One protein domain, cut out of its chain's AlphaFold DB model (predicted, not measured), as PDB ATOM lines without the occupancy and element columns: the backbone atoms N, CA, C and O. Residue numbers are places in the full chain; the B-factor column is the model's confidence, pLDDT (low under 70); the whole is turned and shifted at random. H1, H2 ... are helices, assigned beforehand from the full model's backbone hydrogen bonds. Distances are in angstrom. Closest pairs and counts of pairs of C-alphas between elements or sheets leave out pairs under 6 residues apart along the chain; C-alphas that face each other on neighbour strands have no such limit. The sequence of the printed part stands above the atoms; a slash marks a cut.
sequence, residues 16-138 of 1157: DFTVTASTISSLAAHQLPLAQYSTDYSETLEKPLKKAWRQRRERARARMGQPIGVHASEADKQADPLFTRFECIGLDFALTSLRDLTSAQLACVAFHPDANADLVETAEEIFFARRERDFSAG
ATOM      1  N   ASP A  16      41.004 -33.045 -29.502       57.50
ATOM      2  CA  ASP A  16      41.056 -34.319 -30.238       57.50
ATOM      3  C   ASP A  16      41.874 -35.378 -29.462       57.50
ATOM      4  O   ASP A  16      43.024 -35.705 -29.766       57.50
ATOM      5  N   PHE A  17      41.261 -35.935 -28.417       69.69
ATOM      6  CA  PHE A  17      41.716 -37.143 -27.730       69.69
ATOM      7  C   PHE A  17      40.620 -38.209 -27.761       69.69
ATOM      8  O   PHE A  17      39.447 -37.913 -27.532       69.69
ATOM      9  N   THR A  18      41.001 -39.460 -28.028       74.38
ATOM     10  CA  THR A  18      40.034 -40.499 -28.402       74.38
ATOM     11  C   THR A  18      39.282 -41.074 -27.196       74.38
ATOM     12  O   THR A  18      39.839 -41.770 -26.331       74.38
ATOM     13  N   VAL A  19      37.985 -40.775 -27.112       79.12
ATOM     14  CA  VAL A  19      37.119 -41.159 -25.987       79.12
ATOM     15  C   VAL A  19      36.317 -42.398 -26.363       79.12
ATOM     16  O   VAL A  19      35.401 -42.365 -27.169       79.12
ATOM     17  N   THR A  20      36.645 -43.521 -25.732       85.06
ATOM     18  CA  THR A  20      35.977 -44.810 -25.935       85.06
ATOM     19  C   THR A  20      35.724 -45.483 -24.588       85.06
ATOM     20  O   THR A  20      36.353 -45.152 -23.579       85.06
ATOM     21  N   ALA A  21      34.828 -46.471 -24.552       80.88
ATOM     22  CA  ALA A  21      34.474 -47.174 -23.315       80.88
ATOM     23  C   ALA A  21      35.678 -47.835 -22.604       80.88
ATOM     24  O   ALA A  21      35.637 -48.027 -21.388       80.88
ATOM     25  N   SER A  22      36.754 -48.152 -23.334       82.75
ATOM     26  CA  SER A  22      38.025 -48.629 -22.780       82.75
ATOM     27  C   SER A  22      38.930 -47.478 -22.312       82.75
ATOM     28  O   SER A  22      39.377 -47.496 -21.158       82.75
ATOM     29  N   THR A  23      39.166 -46.454 -23.147       83.50
ATOM     30  CA  THR A  23      40.093 -45.344 -22.827       83.50
ATOM     31  C   THR A  23      39.616 -44.463 -21.672       83.50
ATOM     32  O   THR A  23      40.446 -43.958 -20.919       83.50
ATOM     33  N   ILE A  24      38.304 -44.352 -21.429       85.00
ATOM     34  CA  ILE A  24      37.726 -43.613 -20.286       85.00
ATOM     35  C   ILE A  24      38.344 -44.017 -18.937       85.00
ATOM     36  O   ILE A  24      38.543 -43.173 -18.062       85.00
ATOM     37  N   SER A  25      38.694 -45.294 -18.761       80.62
ATOM     38  CA  SER A  25      39.316 -45.782 -17.523       80.62
ATOM     39  C   SER A  25      40.760 -45.295 -17.315       80.62
ATOM     40  O   SER A  25      41.219 -45.224 -16.172       80.62
ATOM     41  N   SER A  26      41.458 -44.931 -18.399       79.69
ATOM     42  CA  SER A  26      42.868 -44.523 -18.417       79.69
ATOM     43  C   SER A  26      43.098 -43.020 -18.614       79.69
ATOM     44  O   SER A  26      44.205 -42.563 -18.332       79.69
ATOM     45  N   LEU A  27      42.087 -42.244 -19.035       78.44
ATOM     46  CA  LEU A  27      42.166 -40.777 -19.167       78.44
ATOM     47  C   LEU A  27      42.745 -40.103 -17.909       78.44
ATOM     48  O   LEU A  27      42.557 -40.571 -16.777       78.44
ATOM     49  N   ALA A  28      43.424 -38.969 -18.077       74.69
ATOM     50  CA  ALA A  28      43.895 -38.158 -16.958       74.69
ATOM     51  C   ALA A  28      42.722 -37.542 -16.171       74.69
ATOM     52  O   ALA A  28      41.619 -37.356 -16.686       74.69
ATOM     53  N   ALA A  29      42.951 -37.183 -14.902       68.19
ATOM     54  CA  ALA A  29      41.893 -36.639 -14.043       68.19
ATOM     55  C   ALA A  29      41.296 -35.317 -14.572       68.19
ATOM     56  O   ALA A  29      40.108 -35.076 -14.381       68.19
ATOM     57  N   HIS A  30      42.100 -34.508 -15.272       63.25
ATOM     58  CA  HIS A  30      41.667 -33.280 -15.947       63.25
ATOM     59  C   HIS A  30      41.032 -33.530 -17.331       63.25
ATOM     60  O   HIS A  30      40.256 -32.701 -17.787       63.25
ATOM     61  N   GLN A  31      41.299 -34.675 -17.977       75.44
ATOM     62  CA  GLN A  31      40.676 -35.055 -19.255       75.44
ATOM     63  C   GLN A  31      39.267 -35.633 -19.068       75.44
ATOM     64  O   GLN A  31      38.408 -35.420 -19.912       75.44
ATOM     65  N   LEU A  32      38.994 -36.325 -17.953       75.25
ATOM     66  CA  LEU A  32      37.662 -36.872 -17.653       75.25
ATOM     67  C   LEU A  32      36.502 -35.853 -17.781       75.25
ATOM     68  O   LEU A  32      35.533 -36.187 -18.453       75.25
ATOM     69  N   PRO A  33      36.556 -34.630 -17.208       70.50
ATOM     70  CA  PRO A  33      35.495 -33.630 -17.401       70.50
ATOM     71  C   PRO A  33      35.498 -32.961 -18.789       70.50
ATOM     72  O   PRO A  33      34.541 -32.272 -19.120       70.50
ATOM     73  N   LEU A  34      36.554 -33.141 -19.591       76.75
ATOM     74  CA  LEU A  34      36.636 -32.645 -20.971       76.75
ATOM     75  C   LEU A  34      36.164 -33.691 -21.995       76.75
ATOM     76  O   LEU A  34      35.888 -33.348 -23.137       76.75
ATOM     77  N   ALA A  35      36.038 -34.960 -21.594       78.31
ATOM     78  CA  ALA A  35      35.725 -36.077 -22.484       78.31
ATOM     79  C   ALA A  35      34.327 -36.002 -23.129       78.31
ATOM     80  O   ALA A  35      34.103 -36.656 -24.140       78.31
ATOM     81  N   GLN A  36      33.415 -35.198 -22.573       77.25
ATOM     82  CA  GLN A  36      32.107 -34.888 -23.169       77.25
ATOM     83  C   GLN A  36      32.170 -33.852 -24.309       77.25
ATOM     84  O   GLN A  36      31.175 -33.634 -24.989       77.25
ATOM     85  N   TYR A  37      33.333 -33.220 -24.513       70.00
ATOM     86  CA  TYR A  37      33.608 -32.252 -25.582       70.00
ATOM     87  C   TYR A  37      34.638 -32.771 -26.602       70.00
ATOM     88  O   TYR A  37      35.082 -32.013 -27.458       70.00
ATOM     89  N   SER A  38      35.028 -34.048 -26.507       77.25
ATOM     90  CA  SER A  38      35.813 -34.726 -27.545       77.25
ATOM     91  C   SER A  38      34.938 -35.009 -28.767       77.25
ATOM     92  O   SER A  38      33.757 -35.337 -28.635       77.25
ATOM     93  N   THR A  39      35.539 -34.939 -29.950       77.06
ATOM     94  CA  THR A  39      34.944 -35.308 -31.244       77.06
ATOM     95  C   THR A  39      34.478 -36.769 -31.308       77.06
ATOM     96  O   THR A  39      33.517 -37.066 -32.013       77.06
ATOM     97  N   ASP A  40      35.087 -37.659 -30.515       79.19
ATOM     98  CA  ASP A  40      34.712 -39.078 -30.378       79.19
ATOM     99  C   ASP A  40      33.566 -39.327 -29.368       79.19
ATOM    100  O   ASP A  40      33.163 -40.475 -29.142       79.19
ATOM    101  N   TYR A  41      33.040 -38.292 -28.700       82.88
ATOM    102  CA  TYR A  41      32.017 -38.485 -27.671       82.88
ATOM    103  C   TYR A  41      30.680 -38.984 -28.244       82.88
ATOM    104  O   TYR A  41      30.180 -38.516 -29.263       82.88
ATOM    105  N   SER A  42      30.042 -39.908 -27.521       84.88
ATOM    106  CA  SER A  42      28.654 -40.310 -27.758       84.88
ATOM    107  C   SER A  42      27.941 -40.572 -26.437       84.88
ATOM    108  O   SER A  42      28.564 -40.964 -25.451       84.88
ATOM    109  N   GLU A  43      26.615 -40.433 -26.415       84.69
ATOM    110  CA  GLU A  43      25.776 -40.644 -25.221       84.69
ATOM    111  C   GLU A  43      25.976 -42.029 -24.574       84.69
ATOM    112  O   GLU A  43      25.868 -42.188 -23.358       84.69
ATOM    113  N   THR A  44      26.355 -43.040 -25.366       86.56
ATOM    114  CA  THR A  44      26.684 -44.390 -24.867       86.56
ATOM    115  C   THR A  44      27.843 -44.396 -23.858       86.56
ATOM    116  O   THR A  44      27.941 -45.295 -23.016       86.56
ATOM    117  N   LEU A  45      28.700 -43.372 -23.912       83.56
ATOM    118  CA  LEU A  45      29.888 -43.191 -23.083       83.56
ATOM    119  C   LEU A  45      29.616 -42.395 -21.799       83.56
ATOM    120  O   LEU A  45      30.440 -42.422 -20.885       83.56
ATOM    121  N   GLU A  46      28.447 -41.764 -21.666       82.56
ATOM    122  CA  GLU A  46      28.060 -40.981 -20.487       82.56
ATOM    123  C   GLU A  46      28.110 -41.828 -19.198       82.56
ATOM    124  O   GLU A  46      28.726 -41.456 -18.196       82.56
ATOM    125  N   LYS A  47      27.518 -43.028 -19.237       81.75
ATOM    126  CA  LYS A  47      27.458 -43.961 -18.100       81.75
ATOM    127  C   LYS A  47      28.843 -44.463 -17.656       81.75
ATOM    128  O   LYS A  47      29.126 -44.379 -16.455       81.75
ATOM    129  N   PRO A  48      29.737 -44.967 -18.538       80.38
ATOM    130  CA  PRO A  48      31.100 -45.300 -18.128       80.38
ATOM    131  C   PRO A  48      31.916 -44.070 -17.700       80.38
ATOM    132  O   PRO A  48      32.712 -44.207 -16.771       80.38
ATOM    133  N   LEU A  49      31.692 -42.878 -18.273       78.94
ATOM    134  CA  LEU A  49      32.373 -41.645 -17.856       78.94
ATOM    135  C   LEU A  49      31.989 -41.240 -16.425       78.94
ATOM    136  O   LEU A  49      32.866 -41.133 -15.562       78.94
ATOM    137  N   LYS A  50      30.685 -41.131 -16.127       81.25
ATOM    138  CA  LYS A  50      30.162 -40.875 -14.770       81.25
ATOM    139  C   LYS A  50      30.661 -41.930 -13.772       81.25
ATOM    140  O   LYS A  50      31.092 -41.586 -12.669       81.25
ATOM    141  N   LYS A  51      30.700 -43.212 -14.163       83.19
ATOM    142  CA  LYS A  51      31.233 -44.313 -13.336       83.19
ATOM    143  C   LYS A  51      32.736 -44.182 -13.060       83.19
ATOM    144  O   LYS A  51      33.154 -44.370 -11.917       83.19
ATOM    145  N   ALA A  52      33.548 -43.858 -14.066       77.94
ATOM    146  CA  ALA A  52      34.991 -43.669 -13.911       77.94
ATOM    147  C   ALA A  52      35.312 -42.444 -13.041       77.94
ATOM    148  O   ALA A  52      36.191 -42.517 -12.181       77.94
ATOM    149  N   TRP A  53      34.557 -41.353 -13.199       76.62
ATOM    150  CA  TRP A  53      34.677 -40.153 -12.370       76.62
ATOM    151  C   TRP A  53      34.332 -40.445 -10.901       76.62
ATOM    152  O   TRP A  53      35.169 -40.209 -10.025       76.62
ATOM    153  N   ARG A  54      33.178 -41.083 -10.632       79.44
ATOM    154  CA  ARG A  54      32.799 -41.557  -9.284       79.44
ATOM    155  C   ARG A  54      33.877 -42.468  -8.683       79.44
ATOM    156  O   ARG A  54      34.327 -42.213  -7.570       79.44
ATOM    157  N   GLN A  55      34.377 -43.462  -9.423       78.50
ATOM    158  CA  GLN A  55      35.422 -44.375  -8.930       78.50
ATOM    159  C   GLN A  55      36.760 -43.668  -8.645       78.50
ATOM    160  O   GLN A  55      37.449 -44.019  -7.682       78.50
ATOM    161  N   ARG A  56      37.163 -42.685  -9.460       74.19
ATOM    162  CA  ARG A  56      38.413 -41.937  -9.244       74.19
ATOM    163  C   ARG A  56      38.302 -40.997  -8.044       74.19
ATOM    164  O   ARG A  56      39.251 -40.919  -7.269       74.19
ATOM    165  N   ARG A  57      37.144 -40.357  -7.853       63.78
ATOM    166  CA  ARG A  57      36.841 -39.544  -6.667       63.78
ATOM    167  C   ARG A  57      36.783 -40.393  -5.396       63.78
ATOM    168  O   ARG A  57      37.347 -39.990  -4.389       63.78
ATOM    169  N   GLU A  58      36.216 -41.594  -5.455       69.25
ATOM    170  CA  GLU A  58      36.195 -42.515  -4.310       69.25
ATOM    171  C   GLU A  58      37.605 -42.998  -3.930       69.25
ATOM    172  O   GLU A  58      37.979 -43.010  -2.760       69.25
ATOM    173  N   ARG A  59      38.460 -43.279  -4.925       68.31
ATOM    174  CA  ARG A  59      39.896 -43.535  -4.701       68.31
ATOM    175  C   ARG A  59      40.655 -42.320  -4.150       68.31
ATOM    176  O   ARG A  59      41.691 -42.519  -3.522       68.31
ATOM    177  N   ALA A  60      40.185 -41.095  -4.392       57.16
ATOM    178  CA  ALA A  60      40.749 -39.887  -3.793       57.16
ATOM    179  C   ALA A  60      40.282 -39.718  -2.338       57.16
ATOM    180  O   ALA A  60      41.126 -39.541  -1.466       57.16
ATOM    181  N   ARG A  61      38.981 -39.886  -2.048       56.69
ATOM    182  CA  ARG A  61      38.428 -39.943  -0.677       56.69
ATOM    183  C   ARG A  61      39.174 -40.967   0.184       56.69
ATOM    184  O   ARG A  61      39.687 -40.617   1.235       56.69
ATOM    185  N   ALA A  62      39.355 -42.189  -0.317       58.59
ATOM    186  CA  ALA A  62      40.088 -43.256   0.372       58.59
ATOM    187  C   ALA A  62      41.603 -42.998   0.557       58.59
ATOM    188  O   ALA A  62      42.277 -43.787   1.216       58.59
ATOM    189  N   ARG A  63      42.156 -41.929  -0.035       50.12
ATOM    190  CA  ARG A  63      43.537 -41.454   0.183       50.12
ATOM    191  C   ARG A  63      43.604 -40.196   1.052       50.12
ATOM    192  O   ARG A  63      44.610 -39.985   1.718       50.12
ATOM    193  N   MET A  64      42.550 -39.383   1.063       45.81
ATOM    194  CA  MET A  64      42.396 -38.212   1.930       45.81
ATOM    195  C   MET A  64      41.784 -38.649   3.269       45.81
ATOM    196  O   MET A  64      40.589 -38.487   3.512       45.81
ATOM    197  N   GLY A  65      42.613 -39.267   4.116       43.22
ATOM    198  CA  GLY A  65      42.220 -39.717   5.452       43.22
ATOM    199  C   GLY A  65      41.851 -38.542   6.361       43.22
ATOM    200  O   GLY A  65      42.736 -37.924   6.936       43.22
ATOM    201  N   GLN A  66      40.542 -38.293   6.487       48.69
ATOM    202  CA  GLN A  66      39.911 -37.103   7.081       48.69
ATOM    203  C   GLN A  66      40.241 -35.760   6.379       48.69
ATOM    204  O   GLN A  66      41.317 -35.577   5.804       48.69
ATOM    205  N   PRO A  67      39.296 -34.796   6.370       48.84
ATOM    206  CA  PRO A  67      39.482 -33.514   5.698       48.84
ATOM    207  C   PRO A  67      40.354 -32.571   6.543       48.84
ATOM    208  O   PRO A  67      39.863 -31.860   7.417       48.84
ATOM    209  N   ILE A  68      41.653 -32.531   6.234       44.53
ATOM    210  CA  ILE A  68      42.684 -31.749   6.948       44.53
ATOM    211  C   ILE A  68      42.291 -30.264   7.137       44.53
ATOM    212  O   ILE A  68      42.590 -29.674   8.170       44.53
ATOM    213  N   GLY A  69      41.547 -29.668   6.196       45.91
ATOM    214  CA  GLY A  69      41.093 -28.272   6.286       45.91
ATOM    215  C   GLY A  69      40.028 -27.964   7.353       45.91
ATOM    216  O   GLY A  69      39.862 -26.797   7.699       45.91
ATOM    217  N   VAL A  70      39.321 -28.964   7.901       46.91
ATOM    218  CA  VAL A  70      38.228 -28.745   8.880       46.91
ATOM    219  C   VAL A  70      38.759 -28.487  10.297       46.91
ATOM    220  O   VAL A  70      38.091 -27.833  11.097       46.91
ATOM    221  N   HIS A  71      39.974 -28.950  10.602       41.69
ATOM    222  CA  HIS A  71      40.614 -28.786  11.916       41.69
ATOM    223  C   HIS A  71      42.007 -28.136  11.857       41.69
ATOM    224  O   HIS A  71      42.664 -28.034  12.890       41.69
ATOM    225  N   ALA A  72      42.444 -27.661  10.685       49.88
ATOM    226  CA  ALA A  72      43.616 -26.794  10.572       49.88
ATOM    227  C   ALA A  72      43.415 -25.535  11.434       49.88
ATOM    228  O   ALA A  72      42.407 -24.828  11.283       49.88
ATOM    229  N   SER A  73      44.359 -25.265  12.335       53.34
ATOM    230  CA  SER A  73      44.307 -24.090  13.200       53.34
ATOM    231  C   SER A  73      44.475 -22.810  12.383       53.34
ATOM    232  O   SER A  73      44.920 -22.820  11.233       53.34
ATOM    233  N   GLU A  74      44.111 -21.671  12.968       53.09
ATOM    234  CA  GLU A  74      44.283 -20.383  12.294       53.09
ATOM    235  C   GLU A  74      45.767 -20.040  12.068       53.09
ATOM    236  O   GLU A  74      46.100 -19.417  11.063       53.09
ATOM    237  N   ALA A  75      46.665 -20.569  12.910       57.53
ATOM    238  CA  ALA A  75      48.107 -20.521  12.688       57.53
ATOM    239  C   ALA A  75      48.538 -21.365  11.472       57.53
ATOM    240  O   ALA A  75      49.290 -20.870  10.638       57.53
ATOM    241  N   ASP A  76      48.021 -22.591  11.303       55.22
ATOM    242  CA  ASP A  76      48.346 -23.442  10.140       55.22
ATOM    243  C   ASP A  76      47.906 -22.786   8.817       55.22
ATOM    244  O   ASP A  76      48.635 -22.801   7.825       55.22
ATOM    245  N   LYS A  77      46.726 -22.148   8.822       55.78
ATOM    246  CA  LYS A  77      46.169 -21.409   7.673       55.78
ATOM    247  C   LYS A  77      46.990 -20.172   7.290       55.78
ATOM    248  O   LYS A  77      46.929 -19.748   6.137       55.78
ATOM    249  N   GLN A  78      47.727 -19.593   8.239       54.12
ATOM    250  CA  GLN A  78      48.617 -18.449   8.018       54.12
ATOM    251  C   GLN A  78      50.060 -18.877   7.694       54.12
ATOM    252  O   GLN A  78      50.744 -18.177   6.951       54.12
ATOM    253  N   ALA A  79      50.516 -20.022   8.212       52.97
ATOM    254  CA  ALA A  79      51.885 -20.509   8.053       52.97
ATOM    255  C   ALA A  79      52.181 -21.111   6.666       52.97
ATOM    256  O   ALA A  79      53.309 -20.989   6.187       52.97
ATOM    257  N   ASP A  80      51.202 -21.745   6.006       47.53
ATOM    258  CA  ASP A  80      51.382 -22.282   4.649       47.53
ATOM    259  C   ASP A  80      50.912 -21.274   3.568       47.53
ATOM    260  O   ASP A  80      49.706 -21.046   3.409       47.53
ATOM    261  N   PRO A  81      51.826 -20.700   2.751       50.38
ATOM    262  CA  PRO A  81      51.489 -19.764   1.675       50.38
ATOM    263  C   PRO A  81      50.791 -20.419   0.467       50.38
ATOM    264  O   PRO A  81      50.587 -19.757  -0.557       50.38
ATOM    265  N   LEU A  82      50.455 -21.712   0.536       44.91
ATOM    266  CA  LEU A  82      49.510 -22.388  -0.353       44.91
ATOM    267  C   LEU A  82      48.082 -22.388   0.212       44.91
ATOM    268  O   LEU A  82      47.143 -22.302  -0.578       44.91
ATOM    269  N   PHE A  83      47.892 -22.423   1.538       43.28
ATOM    270  CA  PHE A  83      46.559 -22.427   2.163       43.28
ATOM    271  C   PHE A  83      45.806 -21.121   1.888       43.28
ATOM    272  O   PHE A  83      44.649 -21.143   1.479       43.28
ATOM    273  N   THR A  84      46.501 -19.985   1.982       43.00
ATOM    274  CA  THR A  84      45.986 -18.642   1.646       43.00
ATOM    275  C   THR A  84      45.613 -18.448   0.168       43.00
ATOM    276  O   THR A  84      45.088 -17.396  -0.191       43.00
ATOM    277  N   ARG A  85      45.853 -19.438  -0.707       42.84
ATOM    278  CA  ARG A  85      45.469 -19.404  -2.135       42.84
ATOM    279  C   ARG A  85      44.146 -20.106  -2.433       42.84
ATOM    280  O   ARG A  85      43.669 -20.019  -3.563       42.84
ATOM    281  N   PHE A  86      43.571 -20.804  -1.459       45.31
ATOM    282  CA  PHE A  86      42.274 -21.456  -1.579       45.31
ATOM    283  C   PHE A  86      41.308 -20.811  -0.591       45.31
ATOM    284  O   PHE A  86      41.536 -20.843   0.618       45.31
ATOM    285  N   GLU A  87      40.213 -20.239  -1.094       49.06
ATOM    286  CA  GLU A  87      39.130 -19.782  -0.225       49.06
ATOM    287  C   GLU A  87      38.634 -20.970   0.607       49.06
ATOM    288  O   GLU A  87      38.156 -21.977   0.077       49.06
ATOM    289  N   CYS A  88      38.782 -20.867   1.928       57.06
ATOM    290  CA  CYS A  88      38.296 -21.870   2.863       57.06
ATOM    291  C   CYS A  88      36.770 -21.759   2.952       57.06
ATOM    292  O   CYS A  88      36.243 -21.079   3.830       57.06
ATOM    293  N   ILE A  89      36.076 -22.409   2.015       66.12
ATOM    294  CA  ILE A  89      34.612 -22.479   1.959       66.12
ATOM    295  C   ILE A  89      34.107 -23.044   3.292       66.12
ATOM    296  O   ILE A  89      34.356 -24.210   3.612       66.12
ATOM    297  N   GLY A  90      33.411 -22.208   4.064       70.00
ATOM    298  CA  GLY A  90      32.749 -22.623   5.296       70.00
ATOM    299  C   GLY A  90      31.737 -23.737   5.025       70.00
ATOM    300  O   GLY A  90      31.118 -23.782   3.963       70.00
ATOM    301  N   LEU A  91      31.597 -24.666   5.972       79.12
ATOM    302  CA  LEU A  91      30.622 -25.766   5.925       79.12
ATOM    303  C   LEU A  91      29.379 -25.440   6.773       79.12
ATOM    304  O   LEU A  91      28.785 -26.323   7.379       79.12
ATOM    305  N   ASP A  92      29.035 -24.157   6.838       81.31
ATOM    306  CA  ASP A  92      27.951 -23.536   7.604       81.31
ATOM    307  C   ASP A  92      26.748 -23.125   6.724       81.31
ATOM    308  O   ASP A  92      25.787 -22.522   7.199       81.31
ATOM    309  N   PHE A  93      26.776 -23.467   5.430       83.94
ATOM    310  CA  PHE A  93      25.686 -23.192   4.493       83.94
ATOM    311  C   PHE A  93      24.534 -24.202   4.623       83.94
ATOM    312  O   PHE A  93      24.715 -25.410   4.489       83.94
ATOM    313  N   ALA A  94      23.307 -23.710   4.801       86.88
ATOM    314  CA  ALA A  94      22.140 -24.570   4.975       86.88
ATOM    315  C   ALA A  94      21.832 -25.423   3.725       86.88
ATOM    316  O   ALA A  94      21.497 -24.902   2.659       86.88
ATOM    317  N   LEU A  95      21.837 -26.754   3.877       89.81
ATOM    318  CA  LEU A  95      21.489 -27.706   2.806       89.81
ATOM    319  C   LEU A  95      20.000 -27.688   2.398       89.81
ATOM    320  O   LEU A  95      19.607 -28.389   1.467       89.81
ATOM    321  N   THR A  96      19.162 -26.884   3.060       87.00
ATOM    322  CA  THR A  96      17.708 -26.803   2.826       87.00
ATOM    323  C   THR A  96      17.324 -26.288   1.438       87.00
ATOM    324  O   THR A  96      16.215 -26.558   0.986       87.00
ATOM    325  N   SER A  97      18.216 -25.567   0.748       88.12
ATOM    326  CA  SER A  97      18.039 -25.201  -0.661       88.12
ATOM    327  C   SER A  97      19.344 -25.337  -1.441       88.12
ATOM    328  O   SER A  97      20.069 -24.373  -1.684       88.12
ATOM    329  N   LEU A  98      19.625 -26.559  -1.909       88.12
ATOM    330  CA  LEU A  98      20.770 -26.846  -2.784       88.12
ATOM    331  C   LEU A  98      20.794 -25.981  -4.063       88.12
ATOM    332  O   LEU A  98      21.844 -25.803  -4.669       88.12
ATOM    333  N   ARG A  99      19.651 -25.423  -4.487       89.12
ATOM    334  CA  ARG A  99      19.575 -24.539  -5.660       89.12
ATOM    335  C   ARG A  99      20.139 -23.143  -5.404       89.12
ATOM    336  O   ARG A  99      20.591 -22.521  -6.362       89.12
ATOM    337  N   ASP A 100      20.174 -22.672  -4.163       88.19
ATOM    338  CA  ASP A 100      20.652 -21.321  -3.836       88.19
ATOM    339  C   ASP A 100      22.142 -21.300  -3.450       88.19
ATOM    340  O   ASP A 100      22.785 -20.254  -3.498       88.19
ATOM    341  N   LEU A 101      22.723 -22.472  -3.163       87.62
ATOM    342  CA  LEU A 101      24.162 -22.651  -2.959       87.62
ATOM    343  C   LEU A 101      24.969 -22.282  -4.212       87.62
ATOM    344  O   LEU A 101      24.561 -22.567  -5.340       87.62
ATOM    345  N   THR A 102      26.160 -21.713  -4.026       85.81
ATOM    346  CA  THR A 102      27.125 -21.484  -5.118       85.81
ATOM    347  C   THR A 102      27.679 -22.801  -5.671       85.81
ATOM    348  O   THR A 102      27.686 -23.826  -4.991       85.81
ATOM    349  N   SER A 103      28.230 -22.788  -6.890       82.19
ATOM    350  CA  SER A 103      28.908 -23.961  -7.473       82.19
ATOM    351  C   SER A 103      30.090 -24.461  -6.623       82.19
ATOM    352  O   SER A 103      30.399 -25.649  -6.644       82.19
ATOM    353  N   ALA A 104      30.721 -23.576  -5.843       77.25
ATOM    354  CA  ALA A 104      31.761 -23.927  -4.882       77.25
ATOM    355  C   ALA A 104      31.180 -24.679  -3.667       77.25
ATOM    356  O   ALA A 104      31.607 -25.793  -3.369       77.25
ATOM    357  N   GLN A 105      30.137 -24.133  -3.031       85.62
ATOM    358  CA  GLN A 105      29.436 -24.787  -1.915       85.62
ATOM    359  C   GLN A 105      28.808 -26.125  -2.332       85.62
ATOM    360  O   GLN A 105      28.920 -27.100  -1.596       85.62
ATOM    361  N   LEU A 106      28.240 -26.220  -3.541       86.25
ATOM    362  CA  LEU A 106      27.721 -27.470  -4.115       86.25
ATOM    363  C   LEU A 106      28.786 -28.571  -4.203       86.25
ATOM    364  O   LEU A 106      28.514 -29.715  -3.843       86.25
ATOM    365  N   ALA A 107      30.013 -28.235  -4.614       80.69
ATOM    366  CA  ALA A 107      31.131 -29.180  -4.601       80.69
ATOM    367  C   ALA A 107      31.557 -29.581  -3.170       80.69
ATOM    368  O   ALA A 107      32.086 -30.678  -2.970       80.69
ATOM    369  N   CYS A 108      31.288 -28.725  -2.178       83.50
ATOM    370  CA  CYS A 108      31.564 -28.956  -0.759       83.50
ATOM    371  C   CYS A 108      30.447 -29.688   0.011       83.50
ATOM    372  O   CYS A 108      30.723 -30.163   1.111       83.50
ATOM    373  N   VAL A 109      29.232 -29.859  -0.542       86.94
ATOM    374  CA  VAL A 109      28.113 -30.575   0.124       86.94
ATOM    375  C   VAL A 109      28.546 -31.960   0.619       86.94
ATOM    376  O   VAL A 109      28.187 -32.355   1.720       86.94
ATOM    377  N   ALA A 110      29.403 -32.662  -0.128       82.06
ATOM    378  CA  ALA A 110      29.941 -33.976   0.245       82.06
ATOM    379  C   ALA A 110      30.856 -34.001   1.493       82.06
ATOM    380  O   ALA A 110      31.357 -35.073   1.840       82.06
ATOM    381  N   PHE A 111      31.095 -32.855   2.137       79.56
ATOM    382  CA  PHE A 111      31.839 -32.717   3.394       79.56
ATOM    383  C   PHE A 111      31.030 -32.021   4.506       79.56
ATOM    384  O   PHE A 111      31.517 -31.929   5.630       79.56
ATOM    385  N   HIS A 112      29.817 -31.534   4.216       85.00
ATOM    386  CA  HIS A 112      28.944 -30.878   5.193       85.00
ATOM    387  C   HIS A 112      28.407 -31.908   6.214       85.00
ATOM    388  O   HIS A 112      28.020 -33.002   5.797       85.00
ATOM    389  N   PRO A 113      28.345 -31.603   7.527       81.88
ATOM    390  CA  PRO A 113      27.983 -32.585   8.560       81.88
ATOM    391  C   PRO A 113      26.594 -33.212   8.360       81.88
ATOM    392  O   PRO A 113      26.449 -34.423   8.505       81.88
ATOM    393  N   ASP A 114      25.599 -32.417   7.958       86.50
ATOM    394  CA  ASP A 114      24.221 -32.888   7.727       86.50
ATOM    395  C   ASP A 114      23.987 -33.528   6.338       86.50
ATOM    396  O   ASP A 114      22.843 -33.756   5.938       86.50
ATOM    397  N   ALA A 115      25.039 -33.788   5.555       87.31
ATOM    398  CA  ALA A 115      24.894 -34.326   4.204       87.31
ATOM    399  C   ALA A 115      24.621 -35.840   4.199       87.31
ATOM    400  O   ALA A 115      25.461 -36.650   4.590       87.31
ATOM    401  N   ASN A 116      23.461 -36.233   3.670       89.19
ATOM    402  CA  ASN A 116      23.159 -37.622   3.326       89.19
ATOM    403  C   ASN A 116      23.518 -37.926   1.852       89.19
ATOM    404  O   ASN A 116      23.849 -37.027   1.075       89.19
ATOM    405  N   ALA A 117      23.472 -39.203   1.459       83.38
ATOM    406  CA  ALA A 117      23.841 -39.625   0.103       83.38
ATOM    407  C   ALA A 117      22.983 -38.954  -0.987       83.38
ATOM    408  O   ALA A 117      23.517 -38.527  -2.011       83.38
ATOM    409  N   ASP A 118      21.684 -38.798  -0.730       86.19
ATOM    410  CA  ASP A 118      20.707 -38.271  -1.686       86.19
ATOM    411  C   ASP A 118      20.912 -36.765  -1.936       86.19
ATOM    412  O   ASP A 118      20.857 -36.305  -3.076       86.19
ATOM    413  N   LEU A 119      21.225 -35.991  -0.888       87.25
ATOM    414  CA  LEU A 119      21.607 -34.577  -0.988       87.25
ATOM    415  C   LEU A 119      22.935 -34.406  -1.733       87.25
ATOM    416  O   LEU A 119      23.081 -33.448  -2.488       87.25
ATOM    417  N   VAL A 120      23.886 -35.331  -1.568       86.88
ATOM    418  CA  VAL A 120      25.161 -35.317  -2.305       86.88
ATOM    419  C   VAL A 120      24.953 -35.625  -3.791       86.88
ATOM    420  O   VAL A 120      25.508 -34.921  -4.632       86.88
ATOM    421  N   GLU A 121      24.122 -36.612  -4.139       85.12
ATOM    422  CA  GLU A 121      23.789 -36.906  -5.542       85.12
ATOM    423  C   GLU A 121      22.984 -35.758  -6.181       85.12
ATOM    424  O   GLU A 121      23.336 -35.297  -7.266       85.12
ATOM    425  N   THR A 122      22.011 -35.185  -5.461       89.94
ATOM    426  CA  THR A 122      21.242 -34.006  -5.909       89.94
ATOM    427  C   THR A 122      22.130 -32.766  -6.091       89.94
ATOM    428  O   THR A 122      21.974 -32.018  -7.057       89.94
ATOM    429  N   ALA A 123      23.088 -32.528  -5.187       90.31
ATOM    430  CA  ALA A 123      24.039 -31.423  -5.301       90.31
ATOM    431  C   ALA A 123      24.989 -31.604  -6.495       90.31
ATOM    432  O   ALA A 123      25.294 -30.632  -7.188       90.31
ATOM    433  N   GLU A 124      25.415 -32.838  -6.778       86.88
ATOM    434  CA  GLU A 124      26.189 -33.160  -7.980       86.88
ATOM    435  C   GLU A 124      25.388 -32.891  -9.257       86.88
ATOM    436  O   GLU A 124      25.916 -32.253 -10.166       86.88
ATOM    437  N   GLU A 125      24.117 -33.293  -9.330       89.12
ATOM    438  CA  GLU A 125      23.260 -33.004 -10.490       89.12
ATOM    439  C   GLU A 125      23.075 -31.497 -10.719       89.12
ATOM    440  O   GLU A 125      23.257 -31.023 -11.843       89.12
ATOM    441  N   ILE A 126      22.806 -30.716  -9.665       86.75
ATOM    442  CA  ILE A 126      22.684 -29.249  -9.761       86.75
ATOM    443  C   ILE A 126      24.022 -28.607 -10.172       86.75
ATOM    444  O   ILE A 126      24.034 -27.678 -10.983       86.75
ATOM    445  N   PHE A 127      25.152 -29.102  -9.655       87.06
ATOM    446  CA  PHE A 127      26.491 -28.635 -10.028       87.06
ATOM    447  C   PHE A 127      26.806 -28.906 -11.504       87.06
ATOM    448  O   PHE A 127      27.268 -28.003 -12.205       87.06
ATOM    449  N   PHE A 128      26.547 -30.124 -11.990       79.62
ATOM    450  CA  PHE A 128      26.797 -30.484 -13.385       79.62
ATOM    451  C   PHE A 128      25.868 -29.726 -14.337       79.62
ATOM    452  O   PHE A 128      26.377 -29.113 -15.269       79.62
ATOM    453  N   ALA A 129      24.563 -29.653 -14.058       81.06
ATOM    454  CA  ALA A 129      23.609 -28.913 -14.890       81.06
ATOM    455  C   ALA A 129      23.933 -27.408 -14.976       81.06
ATOM    456  O   ALA A 129      23.778 -26.794 -16.032       81.06
ATOM    457  N   ARG A 130      24.430 -26.799 -13.887       82.50
ATOM    458  CA  ARG A 130      24.955 -25.422 -13.920       82.50
ATOM    459  C   ARG A 130      26.213 -25.308 -14.764       82.50
ATOM    460  O   ARG A 130      26.263 -24.469 -15.654       82.50
ATOM    461  N   ARG A 131      27.210 -26.160 -14.516       75.44
ATOM    462  CA  ARG A 131      28.491 -26.123 -15.233       75.44
ATOM    463  C   ARG A 131      28.325 -26.361 -16.733       75.44
ATOM    464  O   ARG A 131      29.029 -25.738 -17.516       75.44
ATOM    465  N   GLU A 132      27.401 -27.234 -17.117       77.06
ATOM    466  CA  GLU A 132      26.990 -27.469 -18.499       77.06
ATOM    467  C   GLU A 132      26.354 -26.209 -19.098       77.06
ATOM    468  O   GLU A 132      26.880 -25.680 -20.073       77.06
ATOM    469  N   ARG A 133      25.317 -25.647 -18.458       77.69
ATOM    470  CA  ARG A 133      24.656 -24.407 -18.904       77.69
ATOM    471  C   ARG A 133      25.629 -23.236 -19.057       77.69
ATOM    472  O   ARG A 133      25.559 -22.510 -20.044       77.69
ATOM    473  N   ASP A 134      26.510 -23.036 -18.084       68.81
ATOM    474  CA  ASP A 134      27.446 -21.911 -18.067       68.81
ATOM    475  C   ASP A 134      28.532 -22.094 -19.148       68.81
ATOM    476  O   ASP A 134      28.884 -21.136 -19.835       68.81
ATOM    477  N   PHE A 135      28.967 -23.333 -19.411       58.78
ATOM    478  CA  PHE A 135      29.849 -23.655 -20.539       58.78
ATOM    479  C   PHE A 135      29.148 -23.470 -21.898       58.78
ATOM    480  O   PHE A 135      29.721 -22.865 -22.802       58.78
ATOM    481  N   SER A 136      27.884 -23.893 -22.038       62.06
ATOM    482  CA  SER A 136      27.056 -23.622 -23.228       62.06
ATOM    483  C   SER A 136      26.792 -22.130 -23.454       62.06
ATOM    484  O   SER A 136      26.591 -21.713 -24.592       62.06
ATOM    485  N   ALA A 137      26.816 -21.315 -22.396       62.94
ATOM    486  CA  ALA A 137      26.727 -19.857 -22.472       62.94
ATOM    487  C   ALA A 137      28.068 -19.173 -22.821       62.94
ATOM    488  O   ALA A 137      28.128 -17.946 -22.864       62.94
ATOM    489  N   GLY A 138      29.148 -19.936 -23.038       47.78
ATOM    490  CA  GLY A 138      30.492 -19.401 -23.277       47.78
ATOM    491  C   GLY A 138      31.156 -18.798 -22.035       47.78
ATOM    492  O   GLY A 138      32.221 -18.194 -22.147       47.78
TER     493      GLY A 138
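AT A GLANCE: This is residues 16 to 138 of the 1157 residues of the protein "RRM domain-containing protein" of Leucosporidium creatinivorum (UniProt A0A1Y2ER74). Two helical hairpins, H1 with H2 and H4 with H5, stand apart from each other, and the small helix H3 sits far out at one end on two long links. The length runs from the H1 and H2 hairpin to H3; residues 132 to 138, of which 132 to 136 belong to H5, stick out. The printed part has 123 residues with five named helices, H1 to H5 in chain order, and no named strand; it is all helix, though under half of its residues are in named elements. It is only just loose, close to compact, with a radius of gyration of the C-alphas of 16.8 A, and elongated, spanning 48 by 31 by 29 A.

HOW THE PARTS SIT: H1, residues 32 to 37, and H2, residues 43 to 61, form a hairpin at a shallow tilt of 19 degrees, opposite ways. H2 touches H1 with residues 46 to 53 alone; the closest C-alphas, of Leu 32 and Trp 53, are 6.9 A apart. H3, residues 74 to 79, touches no helix. H4, residues 103 to 111, and H5, residues 117 to 136, touch as a hairpin at a shallow tilt of 20 degrees, opposite ways; their closest C-alphas, of Leu 106 and Ala 123, are 5.5 A apart. H2 is apart from H4 and H5. In H3 and H5 every O i to N i+4 pair is within hydrogen-bond range; in H2 13 of 15 are, in H4 3 of 5, and in H1 0 of 2, beside 2 of 3 O i to N i+3 pairs.

IN THESE COORDINATES: H1 begins at C-alpha 32 (37.662, -36.872, -17.653) and is 10.0 A long. H2 is 27.6 A long, H3 8.7 A and H4 14.3 A. H5, 28.5 A long, ends at C-alpha 136 (27.056, -23.622, -23.228).

THE WHOLE: The C-alphas farthest apart, of Thr 44 and Ala 75, are 49.4 A apart. The printed part has no cut. The links H2 to H3 and H3 to H4 are long, with 12 and 23 residues. The mean pLDDT of the printed part is 72.5; residues 16 to 17, 29 to 30, 57 to 89 and 134 to 138 are under 70.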